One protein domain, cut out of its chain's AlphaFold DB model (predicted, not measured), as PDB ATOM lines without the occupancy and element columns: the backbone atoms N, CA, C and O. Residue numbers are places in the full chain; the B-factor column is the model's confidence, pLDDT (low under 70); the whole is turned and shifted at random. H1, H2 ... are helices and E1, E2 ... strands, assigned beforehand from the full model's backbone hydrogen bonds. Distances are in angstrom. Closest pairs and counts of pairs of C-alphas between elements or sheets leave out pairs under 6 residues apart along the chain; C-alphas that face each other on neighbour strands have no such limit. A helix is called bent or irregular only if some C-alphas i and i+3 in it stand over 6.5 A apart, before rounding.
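This is residues 38 to 72 and 160 to 267 of the 267 residues of an uncharacterized protein of Archaeoglobales archaeon (UniProt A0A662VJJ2). One long helix, H3, makes the length of a rod, and its first part, residues 220 to 243, covers a strongly twisted sheet of five strands at one end. H1 and H2 follow one another alongside H3, H2 beside the part beyond the sheet. The printed part has 143 residues, with named elements in the order H1 H2 E1 E2 E3 E4 E5 H3, of mixed class; the branched sheet is antiparallel. The whole is loose, with a radius of gyration of the C-alphas of 20.1 A and spans of 70 by 27 by 23 A.

H1, residues 38 to 50, touches residues 223 to 237 of H3, residues 220 to 265, the same way at a shallow tilt of 6 degrees; the closest C-alphas, of Val 42 and Tyr 230, are 5.6 A apart. H2, residues 56 to 68, touches residues 247 to 258 of H3, the closest C-alphas being those of Phe 66 and Leu 258, 7.4 A. E3, residues 181 to 193, bends by 77 degrees at residue 185; E1, residues 161 to 166, and E2, residues 171 to 175, lie on one side of it, and E4, residues 201 to 206, on the other side. With E5, residues 211 to 215, E2 E3 E4 form a meander, each strand the antiparallel neighbour of the one before. Within hydrogen-bond range are N 163 and O 191, 2.9 A, N 174 and O 182, 2.9 A, N 190 and O 203, 2.8 A, and N 204 and O 212, 2.8 A. H3 is on the sheet at a height of 6.7 A, along the strands; C-alphas of Gln 165 and Ala 232, the closest of E1 and H3, are 5.8 A apart. Every O i to N i+4 pair is within range in H1 and H2, and 37 of 42 in H3.

H1 begins at C-alpha 38, (119.915, 132.659, 62.095). E3 measures 30.5 A and H3 58.2 A from first to last C-alpha. H3 is irregular, C-alphas 221 and 224 being 7.6 A apart, and ends at C-alpha 265, (95.003, 138.517, 113.109).

The C-alphas farthest apart, of Asp 178 and Val 264, are 70.9 A apart. Residues 73 to 159 are not printed, with 30.4 A between C-alphas 72 and 160. Of the links printed whole, none is long. The pLDDT is under 70 at residues 178 to 181, 219 to 221 and 265 to 267.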
ATOM      1  N   ILE A  38     120.422 133.585  61.075       74.69
ATOM      2  CA  ILE A  38     119.915 132.659  62.095       74.69
ATOM      3  C   ILE A  38     120.574 132.924  63.454       74.69
ATOM      4  O   ILE A  38     119.920 132.772  64.483       74.69
ATOM      5  N   PHE A  39     121.841 133.362  63.490       79.62
ATOM      6  CA  PHE A  39     122.472 133.783  64.747       79.62
ATOM      7  C   PHE A  39     121.676 134.917  65.382       79.62
ATOM      8  O   PHE A  39     121.248 134.817  66.531       79.62
ATOM      9  N   LYS A  40     121.430 135.974  64.602       81.75
ATOM     10  CA  LYS A  40     120.675 137.134  65.064       81.75
ATOM     11  C   LYS A  40     119.272 136.735  65.517       81.75
ATOM     12  O   LYS A  40     118.863 137.134  66.599       81.75
ATOM     13  N   GLU A  41     118.582 135.884  64.759       84.81
ATOM     14  CA  GLU A  41     117.268 135.361  65.148       84.81
ATOM     15  C   GLU A  41     117.292 134.591  66.476       84.81
ATOM     16  O   GLU A  41     116.402 134.784  67.304       84.81
ATOM     17  N   VAL A  42     118.298 133.741  66.715       87.19
ATOM     18  CA  VAL A  42     118.449 133.010  67.985       87.19
ATOM     19  C   VAL A  42     118.690 133.969  69.144       87.19
ATOM     20  O   VAL A  42     118.038 133.846  70.181       87.19
ATOM     21  N   ILE A  43     119.594 134.936  68.975       88.31
ATOM     22  CA  ILE A  43     119.909 135.918  70.016       88.31
ATOM     23  C   ILE A  43     118.714 136.819  70.309       88.31
ATOM     24  O   ILE A  43     118.404 137.062  71.478       88.31
ATOM     25  N   ASP A  44     118.025 137.291  69.274       90.19
ATOM     26  CA  ASP A  44     116.828 138.112  69.413       90.19
ATOM     27  C   ASP A  44     115.709 137.312  70.084       90.19
ATOM     28  O   ASP A  44     115.051 137.826  70.989       90.19
ATOM     29  N   PHE A  45     115.537 136.035  69.727       91.50
ATOM     30  CA  PHE A  45     114.578 135.156  70.389       91.50
ATOM     31  C   PHE A  45     114.915 134.969  71.871       91.50
ATOM     32  O   PHE A  45     114.048 135.165  72.723       91.50
ATOM     33  N   TYR A  46     116.171 134.646  72.198       92.38
ATOM     34  CA  TYR A  46     116.628 134.496  73.579       92.38
ATOM     35  C   TYR A  46     116.362 135.772  74.388       92.38
ATOM     36  O   TYR A  46     115.685 135.729  75.416       92.38
ATOM     37  N   LYS A  47     116.812 136.930  73.894       93.50
ATOM     38  CA  LYS A  47     116.647 138.218  74.584       93.50
ATOM     39  C   LYS A  47     115.184 138.622  74.741       93.50
ATOM     40  O   LYS A  47     114.832 139.192  75.769       93.50
ATOM     41  N   LYS A  48     114.348 138.360  73.733       94.19
ATOM     42  CA  LYS A  48     112.943 138.783  73.712       94.19
ATOM     43  C   LYS A  48     112.023 137.854  74.497       94.19
ATOM     44  O   LYS A  48     111.060 138.339  75.081       94.19
ATOM     45  N   PHE A  49     112.284 136.549  74.489       93.56
ATOM     46  CA  PHE A  49     111.337 135.555  75.001       93.56
ATOM     47  C   PHE A  49     111.867 134.715  76.152       93.56
ATOM     48  O   PHE A  49     111.066 134.334  76.992       93.56
ATOM     49  N   ILE A  50     113.168 134.421  76.211       93.19
ATOM     50  CA  ILE A  50     113.741 133.553  77.252       93.19
ATOM     51  C   ILE A  50     114.219 134.373  78.443       93.19
ATOM     52  O   ILE A  50     113.803 134.128  79.570       93.19
ATOM     53  N   LYS A  51     115.045 135.390  78.188       91.94
ATOM     54  CA  LYS A  51     115.625 136.256  79.219       91.94
ATOM     55  C   LYS A  51     114.587 136.931  80.136       91.94
ATOM     56  O   LYS A  51     114.886 137.084  81.316       91.94
ATOM     57  N   PRO A  52     113.397 137.349  79.657       93.88
ATOM     58  CA  PRO A  52     112.386 137.956  80.525       93.88
ATOM     59  C   PRO A  52     111.604 136.963  81.396       93.88
ATOM     60  O   PRO A  52     110.825 137.406  82.238       93.88
ATOM     61  N   LEU A  53     111.749 135.649  81.186       92.94
ATOM     62  CA  LEU A  53     111.033 134.648  81.979       92.94
ATOM     63  C   LEU A  53     111.525 134.669  83.428       92.94
ATOM     64  O   LEU A  53     112.701 134.907  83.711       92.94
ATOM     65  N   HIS A  54     110.619 134.389  84.361       93.94
ATOM     66  CA  HIS A  54     110.989 134.278  85.763       93.94
ATOM     67  C   HIS A  54     111.882 133.053  85.970       93.94
ATOM     68  O   HIS A  54     111.564 131.943  85.536       93.94
ATOM     69  N   SER A  55     113.003 133.260  86.659       94.19
ATOM     70  CA  SER A  55     113.897 132.173  87.044       94.19
ATOM     71  C   SER A  55     113.384 131.454  88.298       94.19
ATOM     72  O   SER A  55     112.686 132.052  89.119       94.19
ATOM     73  N   PRO A  56     113.790 130.199  88.542       95.44
ATOM     74  CA  PRO A  56     113.509 129.502  89.798       95.44
ATOM     75  C   PRO A  56     113.916 130.302  91.045       95.44
ATOM     76  O   PRO A  56     113.221 130.279  92.059       95.44
ATOM     77  N   LYS A  57     114.998 131.091  90.958       95.12
ATOM     78  CA  LYS A  57     115.451 131.981  92.042       95.12
ATOM     79  C   LYS A  57     114.418 133.056  92.395       95.12
ATOM     80  O   LYS A  57     114.291 133.395  93.570       95.12
ATOM     81  N   TYR A  58     113.679 133.573  91.410       96.12
ATOM     82  CA  TYR A  58     112.581 134.513  91.648       96.12
ATOM     83  C   TYR A  58     111.491 133.868  92.513       96.12
ATOM     84  O   TYR A  58     111.161 134.401  93.573       96.12
ATOM     85  N   TYR A  59     111.006 132.686  92.122       97.75
ATOM     86  CA  TYR A  59     109.963 131.963  92.858       97.75
ATOM     87  C   TYR A  59     110.400 131.595  94.278       97.75
ATOM     88  O   TYR A  59     109.666 131.847  95.231       97.75
ATOM     89  N   ILE A  60     111.624 131.083  94.437       96.88
ATOM     90  CA  ILE A  60     112.211 130.771  95.749       96.88
ATOM     91  C   ILE A  60     112.245 132.019  96.646       96.88
ATOM     92  O   ILE A  60     111.892 131.948  97.823       96.88
ATOM     93  N   SER A  61     112.641 133.170  96.096       97.00
ATOM     94  CA  SER A  61     112.697 134.440  96.829       97.00
ATOM     95  C   SER A  61     111.310 134.917  97.273       97.00
ATOM     96  O   SER A  61     111.134 135.303  98.430       97.00
ATOM     97  N   GLU A  62     110.307 134.857  96.393       97.81
ATOM     98  CA  GLU A  62     108.929 135.245  96.726       97.81
ATOM     99  C   GLU A  62     108.326 134.336  97.802       97.81
ATOM    100  O   GLU A  62     107.811 134.828  98.810       97.81
ATOM    101  N   VAL A  63     108.478 133.018  97.654       97.69
ATOM    102  CA  VAL A  63     108.052 132.040  98.662       97.69
ATOM    103  C   VAL A  63     108.715 132.322 100.005       97.69
ATOM    104  O   VAL A  63     108.034 132.400 101.029       97.69
ATOM    105  N   TRP A  64     110.034 132.522 100.024       96.50
ATOM    106  CA  TRP A  64     110.754 132.840 101.254       96.50
ATOM    107  C   TRP A  64     110.151 134.066 101.952       96.50
ATOM    108  O   TRP A  64     109.861 134.004 103.150       96.50
ATOM    109  N   LYS A  65     109.884 135.154 101.213       96.19
ATOM    110  CA  LYS A  65     109.250 136.368 101.760       96.19
ATOM    111  C   LYS A  65     107.872 136.089 102.355       96.19
ATOM    112  O   LYS A  65     107.551 136.661 103.396       96.19
ATOM    113  N   PHE A  66     107.070 135.224 101.735       96.75
ATOM    114  CA  PHE A  66     105.765 134.833 102.266       96.75
ATOM    115  C   PHE A  66     105.886 134.186 103.645       96.75
ATOM    116  O   PHE A  66     105.240 134.635 104.593       96.75
ATOM    117  N   PHE A  67     106.793 133.225 103.807       96.38
ATOM    118  CA  PHE A  67     107.015 132.590 105.105       96.38
ATOM    119  C   PHE A  67     107.640 133.519 106.147       96.38
ATOM    120  O   PHE A  67     107.340 133.383 107.335       96.38
ATOM    121  N   GLN A  68     108.465 134.493 105.743       93.81
ATOM    122  CA  GLN A  68     109.022 135.466 106.690       93.81
ATOM    123  C   GLN A  68     107.935 136.268 107.418       93.81
ATOM    124  O   GLN A  68     108.138 136.625 108.577       93.81
ATOM    125  N   LYS A  69     106.771 136.498 106.792       93.44
ATOM    126  CA  LYS A  69     105.639 137.200 107.420       93.44
ATOM    127  C   LYS A  69     104.985 136.414 108.559       93.44
ATOM    128  O   LYS A  69     104.346 137.012 109.414       93.44
ATOM    129  N   LEU A  70     105.162 135.093 108.600       93.50
ATOM    130  CA  LEU A  70     104.598 134.238 109.649       93.50
ATOM    131  C   LEU A  70     105.488 134.159 110.898       93.50
ATOM    132  O   LEU A  70     105.095 133.580 111.918       93.50
ATOM    133  N   ARG A  71     106.694 134.738 110.849       91.75
ATOM    134  CA  ARG A  71     107.621 134.723 111.983       91.75
ATOM    135  C   ARG A  71     107.086 135.543 113.169       91.75
ATOM    136  O   ARG A  71     106.427 136.557 112.970       91.75
ATOM    137  N   PRO A  72     107.418 135.157 114.416       93.00
ATOM    138  CA  PRO A  72     108.160 133.949 114.795       93.00
ATOM    139  C   PRO A  72     107.357 132.665 114.527       93.00
ATOM    140  O   PRO A  72     106.142 132.657 114.680       93.00
ATOM    141  N   SER A 160     112.271 123.545  87.849       96.19
ATOM    142  CA  SER A 160     113.268 123.077  86.896       96.19
ATOM    143  C   SER A 160     112.632 122.585  85.609       96.19
ATOM    144  O   SER A 160     111.579 121.954  85.641       96.19
ATOM    145  N   LEU A 161     113.314 122.802  84.491       97.31
ATOM    146  CA  LEU A 161     112.960 122.229  83.200       97.31
ATOM    147  C   LEU A 161     114.232 121.972  82.402       97.31
ATOM    148  O   LEU A 161     115.096 122.841  82.324       97.31
ATOM    149  N   THR A 162     114.296 120.820  81.741       97.31
ATOM    150  CA  THR A 162     115.332 120.507  80.754       97.31
ATOM    151  C   THR A 162     114.670 120.083  79.455       97.31
ATOM    152  O   THR A 162     113.867 119.152  79.428       97.31
ATOM    153  N   ILE A 163     115.022 120.753  78.362       97.38
ATOM    154  CA  ILE A 163     114.624 120.370  77.008       97.38
ATOM    155  C   ILE A 163     115.829 119.791  76.296       97.38
ATOM    156  O   ILE A 163     116.849 120.461  76.184       97.38
ATOM    157  N   VAL A 164     115.677 118.580  75.763       96.06
ATOM    158  CA  VAL A 164     116.674 117.919  74.917       96.06
ATOM    159  C   VAL A 164     116.234 117.981  73.454       96.06
ATOM    160  O   VAL A 164     115.062 117.781  73.119       96.06
ATOM    161  N   GLN A 165     117.173 118.274  72.564       94.38
ATOM    162  CA  GLN A 165     116.957 118.386  71.130       94.38
ATOM    163  C   GLN A 165     118.036 117.607  70.376       94.38
ATOM    164  O   GLN A 165     119.216 117.931  70.450       94.38
ATOM    165  N   GLY A 166     117.612 116.605  69.601       91.75
ATOM    166  CA  GLY A 166     118.503 115.849  68.721       91.75
ATOM    167  C   GLY A 166     119.152 116.729  67.649       91.75
ATOM    168  O   GLY A 166     118.520 117.661  67.130       91.75
ATOM    169  N   CYS A 167     120.402 116.399  67.333       88.19
ATOM    170  CA  CYS A 167     121.307 117.125  66.443       88.19
ATOM    171  C   CYS A 167     121.665 116.331  65.167       88.19
ATOM    172  O   CYS A 167     122.718 116.566  64.582       88.19
ATOM    173  N   GLU A 168     120.835 115.393  64.705       84.00
ATOM    174  CA  GLU A 168     121.160 114.572  63.525       84.00
ATOM    175  C   GLU A 168     121.609 115.420  62.319       84.00
ATOM    176  O   GLU A 168     120.901 116.332  61.882       84.00
ATOM    177  N   GLY A 169     122.810 115.129  61.808       78.62
ATOM    178  CA  GLY A 169     123.422 115.851  60.688       78.62
ATOM    179  C   GLY A 169     124.052 117.204  61.039       78.62
ATOM    180  O   GLY A 169     124.475 117.914  60.129       78.62
ATOM    181  N   TYR A 170     124.131 117.570  62.321       85.75
ATOM    182  CA  TYR A 170     124.794 118.787  62.786       85.75
ATOM    183  C   TYR A 170     126.117 118.483  63.495       85.75
ATOM    184  O   TYR A 170     126.256 117.500  64.223       85.75
ATOM    185  N   SER A 171     127.066 119.400  63.339       82.31
ATOM    186  CA  SER A 171     128.380 119.367  63.981       82.31
ATOM    187  C   SER A 171     128.703 120.751  64.527       82.31
ATOM    188  O   SER A 171     128.114 121.741  64.090       82.31
ATOM    189  N   PHE A 172     129.641 120.842  65.456       79.06
ATOM    190  CA  PHE A 172     130.237 122.118  65.843       79.06
ATOM    191  C   PHE A 172     131.756 122.042  65.710       79.06
ATOM    192  O   PHE A 172     132.325 120.962  65.556       79.06
ATOM    193  N   TYR A 173     132.387 123.210  65.717       76.25
ATOM    194  CA  TYR A 173     133.823 123.349  65.523       76.25
ATOM    195  C   TYR A 173     134.463 123.601  66.887       76.25
ATOM    196  O   TYR A 173     134.144 124.591  67.553       76.25
ATOM    197  N   GLU A 174     135.311 122.674  67.324       76.62
ATOM    198  CA  GLU A 174     136.129 122.824  68.524       76.62
ATOM    199  C   GLU A 174     137.495 123.368  68.111       76.62
ATOM    200  O   GLU A 174     138.166 122.803  67.254       76.62
ATOM    201  N   GLU A 175     137.853 124.519  68.674       73.19
ATOM    202  CA  GLU A 175     139.142 125.167  68.462       73.19
ATOM    203  C   GLU A 175     140.131 124.650  69.506       73.19
ATOM    204  O   GLU A 175     139.843 124.698  70.708       73.19
ATOM    205  N   HIS A 176     141.269 124.151  69.037       71.06
ATOM    206  CA  HIS A 176     142.365 123.664  69.867       71.06
ATOM    207  C   HIS A 176     143.395 124.772  70.123       71.06
ATOM    208  O   HIS A 176     143.407 125.813  69.465       71.06
ATOM    209  N   SER A 177     144.269 124.566  71.112       71.06
ATOM    210  CA  SER A 177     145.276 125.557  71.531       71.06
ATOM    211  C   SER A 177     146.308 125.904  70.454       71.06
ATOM    212  O   SER A 177     146.990 126.916  70.570       71.06
ATOM    213  N   ASP A 178     146.432 125.064  69.432       69.69
ATOM    214  CA  ASP A 178     147.307 125.220  68.268       69.69
ATOM    215  C   ASP A 178     146.591 125.858  67.062       69.69
ATOM    216  O   ASP A 178     147.085 125.793  65.939       69.69
ATOM    217  N   SER A 179     145.414 126.458  67.282       64.88
ATOM    218  CA  SER A 179     144.572 127.055  66.238       64.88
ATOM    219  C   SER A 179     144.079 126.062  65.177       64.88
ATOM    220  O   SER A 179     143.590 126.472  64.122       64.88
ATOM    221  N   THR A 180     144.149 124.756  65.459       68.81
ATOM    222  CA  THR A 180     143.495 123.733  64.641       68.81
ATOM    223  C   THR A 180     142.026 123.577  65.031       68.81
ATOM    224  O   THR A 180     141.602 123.917  66.140       68.81
ATOM    225  N   PHE A 181     141.223 123.077  64.089       69.06
ATOM    226  CA  PHE A 181     139.791 122.871  64.282       69.06
ATOM    227  C   PHE A 181     139.434 121.401  64.137       69.06
ATOM    228  O   PHE A 181     139.739 120.772  63.124       69.06
ATOM    229  N   GLU A 182     138.701 120.886  65.114       79.00
ATOM    230  CA  GLU A 182     138.076 119.575  65.037       79.00
ATOM    231  C   GLU A 182     136.576 119.727  64.774       79.00
ATOM    232  O   GLU A 182     135.879 120.515  65.422       79.00
ATOM    233  N   ILE A 183     136.069 118.968  63.801       82.56
ATOM    234  CA  ILE A 183     134.635 118.880  63.534       82.56
ATOM    235  C   ILE A 183     134.065 117.787  64.425       82.56
ATOM    236  O   ILE A 183     134.333 116.605  64.216       82.56
ATOM    237  N   ILE A 184     133.228 118.181  65.377       83.44
ATOM    238  CA  ILE A 184     132.651 117.253  66.344       83.44
ATOM    239  C   ILE A 184     131.159 117.080  66.053       83.44
ATOM    240  O   ILE A 184     130.398 118.052  66.134       83.44
ATOM    241  N   PRO A 185     130.709 115.855  65.725       86.62
ATOM    242  CA  PRO A 185     129.291 115.564  65.557       86.62
ATOM    243  C   PRO A 185     128.504 115.825  66.848       86.62
ATOM    244  O   PRO A 185     128.831 115.287  67.912       86.62
ATOM    245  N   CYS A 186     127.435 116.618  66.751       88.06
ATOM    246  CA  CYS A 186     126.502 116.824  67.855       88.06
ATOM    247  C   CYS A 186     125.514 115.650  67.900       88.06
ATOM    248  O   CYS A 186     124.850 115.352  66.908       88.06
ATOM    249  N   LYS A 187     125.381 114.994  69.057       91.69
ATOM    250  CA  LYS A 187     124.342 113.978  69.285       91.69
ATOM    251  C   LYS A 187     123.028 114.655  69.661       91.69
ATOM    252  O   LYS A 187     121.994 114.468  69.020       91.69
ATOM    253  N   GLU A 188     123.091 115.491  70.683       94.88
ATOM    254  CA  GLU A 188     121.958 116.232  71.218       94.88
ATOM    255  C   GLU A 188     122.451 117.502  71.900       94.88
ATOM    256  O   GLU A 188     123.604 117.598  72.320       94.88
ATOM    257  N   LEU A 189     121.554 118.468  72.028       94.12
ATOM    258  CA  LEU A 189     121.755 119.637  72.862       94.12
ATOM    259  C   LEU A 189     120.658 119.709  73.914       94.12
ATOM    260  O   LEU A 189     119.525 119.290  73.660       94.12
ATOM    261  N   SER A 190     120.981 120.264  75.071       96.06
ATOM    262  CA  SER A 190     120.021 120.513  76.129       96.06
ATOM    263  C   SER A 190     120.067 121.952  76.617       96.06
ATOM    264  O   SER A 190     121.117 122.596  76.676       96.06
ATOM    265  N   ILE A 191     118.878 122.461  76.924       96.38
ATOM    266  CA  ILE A 191     118.656 123.768  77.535       96.38
ATOM    267  C   ILE A 191     117.957 123.495  78.852       96.38
ATOM    268  O   ILE A 191     116.882 122.886  78.862       96.38
ATOM    269  N   SER A 192     118.570 123.941  79.937       96.25
ATOM    270  CA  SER A 192     118.076 123.716  81.287       96.25
ATOM    271  C   SER A 192     117.840 125.037  81.995       96.25
ATOM    272  O   SER A 192     118.553 126.013  81.785       96.25
ATOM    273  N   ILE A 193     116.844 125.042  82.865       96.25
ATOM    274  CA  ILE A 193     116.680 126.056  83.893       96.25
ATOM    275  C   ILE A 193     116.455 125.340  85.212       96.25
ATOM    276  O   ILE A 193     115.669 124.397  85.292       96.25
ATOM    277  N   SER A 194     117.171 125.769  86.238       93.62
ATOM    278  CA  SER A 194     117.024 125.266  87.599       93.62
ATOM    279  C   SER A 194     117.495 126.349  88.572       93.62
ATOM    280  O   SER A 194     117.638 127.520  88.202       93.62
ATOM    281  N   LYS A 195     117.718 126.009  89.844       87.75
ATOM    282  CA  LYS A 195     118.398 126.942  90.754       87.75
ATOM    283  C   LYS A 195     119.854 127.171  90.322       87.75
ATOM    284  O   LYS A 195     120.375 128.273  90.520       87.75
ATOM    285  N   GLU A 196     120.496 126.150  89.766       88.31
ATOM    286  CA  GLU A 196     121.900 126.152  89.357       88.31
ATOM    287  C   GLU A 196     122.086 126.457  87.867       88.31
ATOM    288  O   GLU A 196     123.095 127.054  87.502       88.31
ATOM    289  N   ASP A 197     121.111 126.094  87.034       90.31
ATOM    290  CA  ASP A 197     121.212 126.185  85.580       90.31
ATOM    291  C   ASP A 197     120.539 127.443  85.034       90.31
ATOM    292  O   ASP A 197     119.432 127.813  85.440       90.31
ATOM    293  N   ASP A 198     121.207 128.061  84.062       91.88
ATOM    294  CA  ASP A 198     120.726 129.220  83.320       91.88
ATOM    295  C   ASP A 198     120.492 128.825  81.852       91.88
ATOM    296  O   ASP A 198     121.408 128.275  81.233       91.88
ATOM    297  N   PRO A 199     119.318 129.121  81.261       93.38
ATOM    298  CA  PRO A 199     119.025 128.782  79.870       93.38
ATOM    299  C   PRO A 199     119.918 129.506  78.848       93.38
ATOM    300  O   PRO A 199     119.857 129.180  77.661       93.38
ATOM    301  N   GLU A 200     120.736 130.482  79.255       92.94
ATOM    302  CA  GLU A 200     121.807 131.052  78.426       92.94
ATOM    303  C   GLU A 200     122.936 130.051  78.138       92.94
ATOM    304  O   GLU A 200     123.613 130.156  77.108       92.94
ATOM    305  N   ILE A 201     123.135 129.088  79.043       93.38
ATOM    306  CA  ILE A 201     124.137 128.033  78.939       93.38
ATOM    307  C   ILE A 201     123.472 126.801  78.330       93.38
ATOM    308  O   ILE A 201     122.574 126.196  78.912       93.38
ATOM    309  N   ILE A 202     123.949 126.402  77.156       92.81
ATOM    310  CA  ILE A 202     123.517 125.169  76.502       92.81
ATOM    311  C   ILE A 202     124.538 124.066  76.758       92.81
ATOM    312  O   ILE A 202     125.748 124.303  76.698       92.81
ATOM    313  N   ALA A 203     124.053 122.856  77.014       93.69
ATOM    314  CA  ALA A 203     124.875 121.656  77.032       93.69
ATOM    315  C   ALA A 203     124.785 120.956  75.673       93.69
ATOM    316  O   ALA A 203     123.711 120.837  75.088       93.69
ATOM    317  N   ILE A 204     125.924 120.520  75.151       91.25
ATOM    318  CA  ILE A 204     126.066 119.884  73.842       91.25
ATOM    319  C   ILE A 204     126.713 118.529  74.085       91.25
ATOM    320  O   ILE A 204     127.890 118.461  74.445       91.25
ATOM    321  N   SER A 205     125.945 117.462  73.906       91.56
ATOM    322  CA  SER A 205     126.410 116.090  74.081       91.56
ATOM    323  C   SER A 205     126.963 115.551  72.766       91.56
ATOM    324  O   SER A 205     126.362 115.691  71.695       91.56
ATOM    325  N   TYR A 206     128.113 114.901  72.851       86.88
ATOM    326  CA  TYR A 206     128.836 114.342  71.719       86.88
ATOM    327  C   TYR A 206     128.428 112.878  71.512       86.88
ATOM    328  O   TYR A 206     127.900 112.223  72.416       86.88
ATOM    329  N   ILE A 207     128.730 112.314  70.340       79.12
ATOM    330  CA  ILE A 207     128.498 110.880  70.079       79.12
ATOM    331  C   ILE A 207     129.342 109.995  71.014       79.12
ATOM    332  O   ILE A 207     128.870 108.956  71.466       79.12
ATOM    333  N   ASN A 208     130.555 110.430  71.365       80.44
ATOM    334  CA  ASN A 208     131.465 109.707  72.262       80.44
ATOM    335  C   ASN A 208     131.137 109.864  73.764       80.44
ATOM    336  O   ASN A 208     131.907 109.401  74.602       80.44
ATOM    337  N   GLY A 209     130.026 110.523  74.112       80.06
ATOM    338  CA  GLY A 209     129.561 110.683  75.493       80.06
ATOM    339  C   GLY A 209     130.158 111.862  76.267       80.06
ATOM    340  O   GLY A 209     129.794 112.054  77.423       80.06
ATOM    341  N   ARG A 210     131.040 112.669  75.663       87.06
ATOM    342  CA  ARG A 210     131.483 113.942  76.259       87.06
ATOM    343  C   ARG A 210     130.384 115.004  76.161       87.06
ATOM    344  O   ARG A 210     129.573 114.969  75.238       87.06
ATOM    345  N   THR A 211     130.407 115.972  77.076       89.38
ATOM    346  CA  THR A 211     129.486 117.117  77.077       89.38
ATOM    347  C   THR A 211     130.265 118.416  77.165       89.38
ATOM    348  O   THR A 211     131.156 118.557  78.004       89.38
ATOM    349  N   ARG A 212     129.895 119.384  76.328       89.00
ATOM    350  CA  ARG A 212     130.423 120.748  76.362       89.00
ATOM    351  C   ARG A 212     129.341 121.740  76.732       89.00
ATOM    352  O   ARG A 212     128.208 121.625  76.279       89.00
ATOM    353  N   TYR A 213     129.730 122.748  77.500       90.31
ATOM    354  CA  TYR A 213     128.873 123.867  77.864       90.31
ATOM    355  C   TYR A 213     129.279 125.104  77.072       90.31
ATOM    356  O   TYR A 213     130.470 125.387  76.910       90.31
ATOM    357  N   ALA A 214     128.297 125.833  76.556       88.38
ATOM    358  CA  ALA A 214     128.538 127.050  75.796       88.38
ATOM    359  C   ALA A 214     127.476 128.105  76.097       88.38
ATOM    360  O   ALA A 214     126.293 127.796  76.205       88.38
ATOM    361  N   TYR A 215     127.899 129.365  76.169       89.00
ATOM    362  CA  TYR A 215     126.986 130.503  76.215       89.00
ATOM    363  C   TYR A 215     126.462 130.786  74.812       89.00
ATOM    364  O   TYR A 215     127.255 131.046  73.900       89.00
ATOM    365  N   VAL A 216     125.138 130.784  74.627       85.81
ATOM    366  CA  VAL A 216     124.557 131.055  73.301       85.81
ATOM    367  C   VAL A 216     124.896 132.458  72.800       85.81
ATOM    368  O   VAL A 216     125.052 132.678  71.604       85.81
ATOM    369  N   THR A 217     125.040 133.411  73.718       81.81
ATOM    370  CA  THR A 217     125.261 134.825  73.416       81.81
ATOM    371  C   THR A 217     126.689 135.129  72.976       81.81
ATOM    372  O   THR A 217     126.901 136.153  72.329       81.81
ATOM    373  N   TRP A 218     127.668 134.300  73.359       74.25
ATOM    374  CA  TRP A 218     129.101 134.604  73.216       74.25
ATOM    375  C   TRP A 218     129.852 133.585  72.349       74.25
ATOM    376  O   TRP A 218     130.978 133.844  71.926       74.25
ATOM    377  N   SER A 219     129.260 132.425  72.062       68.94
ATOM    378  CA  SER A 219     129.967 131.347  71.374       68.94
ATOM    379  C   SER A 219     129.762 131.391  69.860       68.94
ATOM    380  O   SER A 219     128.833 130.800  69.311       68.94
ATOM    381  N   SER A 220     130.697 132.029  69.151       65.94
ATOM    382  CA  SER A 220     130.734 132.023  67.680       65.94
ATOM    383  C   SER A 220     130.953 130.625  67.078       65.94
ATOM    384  O   SER A 220     130.698 130.429  65.893       65.94
ATOM    385  N   ASN A 221     131.361 129.637  67.885       68.44
ATOM    386  CA  ASN A 221     131.505 128.228  67.493       68.44
ATOM    387  C   ASN A 221     130.169 127.489  67.314       68.44
ATOM    388  O   ASN A 221     130.141 126.379  66.784       68.44
ATOM    389  N   LEU A 222     129.050 128.101  67.714       75.75
ATOM    390  CA  LEU A 222     127.716 127.502  67.618       75.75
ATOM    391  C   LEU A 222     127.020 127.760  66.280       75.75
ATOM    392  O   LEU A 222     125.859 127.391  66.127       75.75
ATOM    393  N   PHE A 223     127.691 128.374  65.300       74.38
ATOM    394  CA  PHE A 223     127.040 128.802  64.058       74.38
ATOM    395  C   PHE A 223     126.344 127.672  63.294       74.38
ATOM    396  O   PHE A 223     125.256 127.872  62.751       74.38
ATOM    397  N   ALA A 224     126.931 126.477  63.313       76.69
ATOM    398  CA  ALA A 224     126.346 125.280  62.724       76.69
ATOM    399  C   ALA A 224     125.209 124.686  63.579       76.69
ATOM    400  O   ALA A 224     124.379 123.946  63.065       76.69
ATOM    401  N   LEU A 225     125.102 125.060  64.856       85.62
ATOM    402  CA  LEU A 225     124.074 124.599  65.790       85.62
ATOM    403  C   LEU A 225     122.914 125.591  65.983       85.62
ATOM    404  O   LEU A 225     121.944 125.249  66.654       85.62
ATOM    405  N   TYR A 226     122.925 126.789  65.388       85.44
ATOM    406  CA  TYR A 226     121.861 127.771  65.658       85.44
ATOM    407  C   TYR A 226     120.459 127.299  65.278       85.44
ATOM    408  O   TYR A 226     119.499 127.601  65.982       85.44
ATOM    409  N   LYS A 227     120.312 126.496  64.222       85.25
ATOM    410  CA  LYS A 227     119.009 125.931  63.848       85.25
ATOM    411  C   LYS A 227     118.454 124.955  64.901       85.25
ATOM    412  O   LYS A 227     117.302 125.139  65.308       85.25
ATOM    413  N   PRO A 228     119.192 123.925  65.361       89.94
ATOM    414  CA  PRO A 228     118.709 123.080  66.448       89.94
ATOM    415  C   PRO A 228     118.587 123.845  67.779       89.94
ATOM    416  O   PRO A 228     117.614 123.610  68.494       89.94
ATOM    417  N   ILE A 229     119.456 124.822  68.069       90.88
ATOM    418  CA  ILE A 229     119.330 125.699  69.251       90.88
ATOM    419  C   ILE A 229     118.014 126.488  69.209       90.88
ATOM    420  O   ILE A 229     117.259 126.476  70.178       90.88
ATOM    421  N   TYR A 230     117.681 127.112  68.077       89.94
ATOM    422  CA  TYR A 230     116.422 127.841  67.899       89.94
ATOM    423  C   TYR A 230     115.203 126.947  68.163       89.94
ATOM    424  O   TYR A 230     114.270 127.325  68.874       89.94
ATOM    425  N   ARG A 231     115.214 125.723  67.617       90.94
ATOM    426  CA  ARG A 231     114.139 124.738  67.826       90.94
ATOM    427  C   ARG A 231     114.004 124.355  69.298       90.94
ATOM    428  O   ARG A 231     112.879 124.256  69.789       90.94
ATOM    429  N   ALA A 232     115.124 124.160  69.988       94.44
ATOM    430  CA  ALA A 232     115.132 123.860  71.410       94.44
ATOM    431  C   ALA A 232     114.614 125.039  72.239       94.44
ATOM    432  O   ALA A 232     113.745 124.827  73.076       94.44
ATOM    433  N   TYR A 233     115.028 126.278  71.948       94.75
ATOM    434  CA  TYR A 233     114.495 127.461  72.628       94.75
ATOM    435  C   TYR A 233     113.001 127.650  72.407       94.75
ATOM    436  O   TYR A 233     112.294 128.012  73.340       94.75
ATOM    437  N   LYS A 234     112.488 127.366  71.207       94.69
ATOM    438  CA  LYS A 234     111.046 127.427  70.952       94.69
ATOM    439  C   LYS A 234     110.278 126.417  71.811       94.69
ATOM    440  O   LYS A 234     109.261 126.771  72.400       94.69
ATOM    441  N   LYS A 235     110.767 125.174  71.904       96.56
ATOM    442  CA  LYS A 235     110.190 124.147  72.792       96.56
ATOM    443  C   LYS A 235     110.287 124.565  74.259       96.56
ATOM    444  O   LYS A 235     109.293 124.515  74.969       96.56
ATOM    445  N   PHE A 236     111.458 125.036  74.673       97.06
ATOM    446  CA  PHE A 236     111.719 125.511  76.025       97.06
ATOM    447  C   PHE A 236     110.791 126.661  76.411       97.06
ATOM    448  O   PHE A 236     110.143 126.583  77.445       97.06
ATOM    449  N   TYR A 237     110.651 127.682  75.564       97.12
ATOM    450  CA  TYR A 237     109.732 128.794  75.794       97.12
ATOM    451  C   TYR A 237     108.292 128.308  75.968       97.12
ATOM    452  O   TYR A 237     107.607 128.711  76.905       97.12
ATOM    453  N   ASN A 238     107.832 127.417  75.088       96.94
ATOM    454  CA  ASN A 238     106.466 126.904  75.135       96.94
ATOM    455  C   ASN A 238     106.173 126.118  76.419       96.94
ATOM    456  O   ASN A 238     105.065 126.217  76.934       96.94
ATOM    457  N   GLU A 239     107.132 125.348  76.934       98.00
ATOM    458  CA  GLU A 239     106.938 124.587  78.172       98.00
ATOM    459  C   GLU A 239     107.166 125.449  79.418       98.00
ATOM    460  O   GLU A 239     106.317 125.477  80.309       98.00
ATOM    461  N   TRP A 240     108.242 126.241  79.462       97.56
ATOM    462  CA  TRP A 240     108.525 127.099  80.611       97.56
ATOM    463  C   TRP A 240     107.478 128.195  80.792       97.56
ATOM    464  O   TRP A 240     107.139 128.512  81.920       97.56
ATOM    465  N   SER A 241     106.899 128.741  79.719       96.94
ATOM    466  CA  SER A 241     105.809 129.723  79.842       96.94
ATOM    467  C   SER A 241     104.550 129.138  80.494       96.94
ATOM    468  O   SER A 241     103.886 129.834  81.264       96.94
ATOM    469  N   LYS A 242     104.235 127.857  80.254       97.94
ATOM    470  CA  LYS A 242     103.136 127.157  80.942       97.94
ATOM    471  C   LYS A 242     103.460 126.953  82.420       97.94
ATOM    472  O   LYS A 242     102.618 127.247  83.265       97.94
ATOM    473  N   ILE A 243     104.679 126.496  82.717       98.12
ATOM    474  CA  ILE A 243     105.169 126.315  84.090       98.12
ATOM    475  C   ILE A 243     105.156 127.647  84.844       98.12
ATOM    476  O   ILE A 243     104.625 127.726  85.945       98.12
ATOM    477  N   GLN A 244     105.665 128.713  84.229       97.31
ATOM    478  CA  GLN A 244     105.662 130.059  84.787       97.31
ATOM    479  C   GLN A 244     104.237 130.521  85.084       97.31
ATOM    480  O   GLN A 244     103.978 130.962  86.196       97.31
ATOM    481  N   LYS A 245     103.291 130.351  84.153       98.12
ATOM    482  CA  LYS A 245     101.888 130.697  84.409       98.12
ATOM    483  C   LYS A 245     101.324 129.937  85.619       98.12
ATOM    484  O   LYS A 245     100.714 130.555  86.486       98.12
ATOM    485  N   LYS A 246     101.561 128.623  85.707       98.25
ATOM    486  CA  LYS A 246     101.154 127.799  86.858       98.25
ATOM    487  C   LYS A 246     101.787 128.305  88.160       98.25
ATOM    488  O   LYS A 246     101.094 128.467  89.160       98.25
ATOM    489  N   ASN A 247     103.090 128.572  88.152       98.50
ATOM    490  CA  ASN A 247     103.816 129.049  89.325       98.50
ATOM    491  C   ASN A 247     103.356 130.453  89.752       98.50
ATOM    492  O   ASN A 247     103.222 130.710  90.945       98.50
ATOM    493  N   ASP A 248     103.070 131.346  88.804       98.31
ATOM    494  CA  ASP A 248     102.535 132.682  89.074       98.31
ATOM    495  C   ASP A 248     101.137 132.583  89.722       98.31
ATOM    496  O   ASP A 248     100.876 133.244  90.726       98.31
ATOM    497  N   GLU A 249     100.267 131.687  89.237       98.50
ATOM    498  CA  GLU A 249      98.969 131.394  89.869       98.50
ATOM    499  C   GLU A 249      99.123 130.833  91.294       98.50
ATOM    500  O   GLU A 249      98.343 131.178  92.186       98.50
ATOM    501  N   ILE A 250     100.137 129.995  91.540       98.50
ATOM    502  CA  ILE A 250     100.472 129.512  92.887       98.50
ATOM    503  C   ILE A 250     100.893 130.681  93.790       98.50
ATOM    504  O   ILE A 250     100.372 130.800  94.901       98.50
ATOM    505  N   LEU A 251     101.775 131.575  93.327       98.38
ATOM    506  CA  LEU A 251     102.179 132.750  94.109       98.38
ATOM    507  C   LEU A 251     100.985 133.663  94.426       98.38
ATOM    508  O   LEU A 251     100.896 134.170  95.544       98.38
ATOM    509  N   GLU A 252     100.049 133.845  93.496       98.31
ATOM    510  CA  GLU A 252      98.816 134.602  93.745       98.31
ATOM    511  C   GLU A 252      97.941 133.950  94.826       98.31
ATOM    512  O   GLU A 252      97.482 134.632  95.749       98.31
ATOM    513  N   LYS A 253      97.771 132.621  94.795       98.56
ATOM    514  CA  LYS A 253      97.072 131.890  95.869       98.56
ATOM    515  C   LYS A 253      97.757 132.094  97.221       98.56
ATOM    516  O   LYS A 253      97.084 132.390  98.207       98.56
ATOM    517  N   MET A 254      99.088 132.011  97.265       98.25
ATOM    518  CA  MET A 254      99.864 132.257  98.486       98.25
ATOM    519  C   MET A 254      99.686 133.690  99.007       98.25
ATOM    520  O   MET A 254      99.528 133.894 100.213       98.25
ATOM    521  N   ARG A 255      99.675 134.693  98.114       97.50
ATOM    522  CA  ARG A 255      99.408 136.098  98.475       97.50
ATOM    523  C   ARG A 255      98.026 136.259  99.095       97.50
ATOM    524  O   ARG A 255      97.910 136.945 100.109       97.50
ATOM    525  N   LYS A 256      97.007 135.610  98.525       97.06
ATOM    526  CA  LYS A 256      95.634 135.650  99.040       97.06
ATOM    527  C   LYS A 256      95.530 135.050 100.445       97.06
ATOM    528  O   LYS A 256      95.039 135.733 101.339       97.06
ATOM    529  N   ILE A 257      96.070 133.846 100.653       96.44
ATOM    530  CA  ILE A 257      96.102 133.168 101.964       96.44
ATOM    531  C   ILE A 257      96.758 134.065 103.026       96.44
ATOM    532  O   ILE A 257      96.246 134.236 104.132       96.44
ATOM    533  N   LEU A 258      97.879 134.705 102.681       93.50
ATOM    534  CA  LEU A 258      98.542 135.641 103.585       93.50
ATOM    535  C   LEU A 258      97.736 136.916 103.844       93.50
ATOM    536  O   LEU A 258      97.767 137.426 104.961       93.50
ATOM    537  N   GLY A 259      97.051 137.449 102.832       89.75
ATOM    538  CA  GLY A 259      96.181 138.612 102.989       89.75
ATOM    539  C   GLY A 259      95.049 138.343 103.980       89.75
ATOM    540  O   GLY A 259      94.824 139.141 104.885       89.75
ATOM    541  N   GLU A 260      94.401 137.184 103.865       86.38
ATOM    542  CA  GLU A 260      93.359 136.734 104.794       86.38
ATOM    543  C   GLU A 260      93.907 136.572 106.218       86.38
ATOM    544  O   GLU A 260      93.315 137.075 107.174       86.38
ATOM    545  N   TYR A 261      95.089 135.967 106.363       86.12
ATOM    546  CA  TYR A 261      95.755 135.832 107.657       86.12
ATOM    547  C   TYR A 261      96.018 137.186 108.343       86.12
ATOM    548  O   TYR A 261      95.747 137.324 109.540       86.12
ATOM    549  N   VAL A 262      96.527 138.177 107.600       84.00
ATOM    550  CA  VAL A 262      96.806 139.529 108.120       84.00
ATOM    551  C   VAL A 262      95.520 140.213 108.586       84.00
ATOM    552  O   VAL A 262      95.502 140.782 109.676       84.00
ATOM    553  N   LEU A 263      94.435 140.106 107.810       76.75
ATOM    554  CA  LEU A 263      93.135 140.691 108.153       76.75
ATOM    555  C   LEU A 263      92.528 140.076 109.422       76.75
ATOM    556  O   LEU A 263      91.989 140.797 110.254       76.75
ATOM    557  N   VAL A 264      92.616 138.752 109.586       74.62
ATOM    558  CA  VAL A 264      92.033 138.048 110.743       74.62
ATOM    559  C   VAL A 264      92.811 138.319 112.028       74.62
ATOM    560  O   VAL A 264      92.224 138.388 113.107       74.62
ATOM    561  N   ASN A 265      94.134 138.461 111.934       69.12
ATOM    562  CA  ASN A 265      95.003 138.517 113.109       69.12
ATOM    563  C   ASN A 265      95.502 139.927 113.462       69.12
ATOM    564  O   ASN A 265      96.296 140.036 114.396       69.12
ATOM    565  N   ASN A 266      95.028 140.976 112.770       57.19
ATOM    566  CA  ASN A 266      95.411 142.382 112.986       57.19
ATOM    567  C   ASN A 266      96.928 142.556 113.195       57.19
ATOM    568  O   ASN A 266      97.366 143.140 114.190       57.19
ATOM    569  N   LEU A 267      97.717 141.976 112.287       52.75
ATOM    570  CA  LEU A 267      99.165 142.197 112.224       52.75
ATOM    571  C   LEU A 267      99.500 143.562 111.627       52.75
ATOM    572  O   LEU A 267      98.839 143.947 110.637       52.75
TER     573      LEU A 267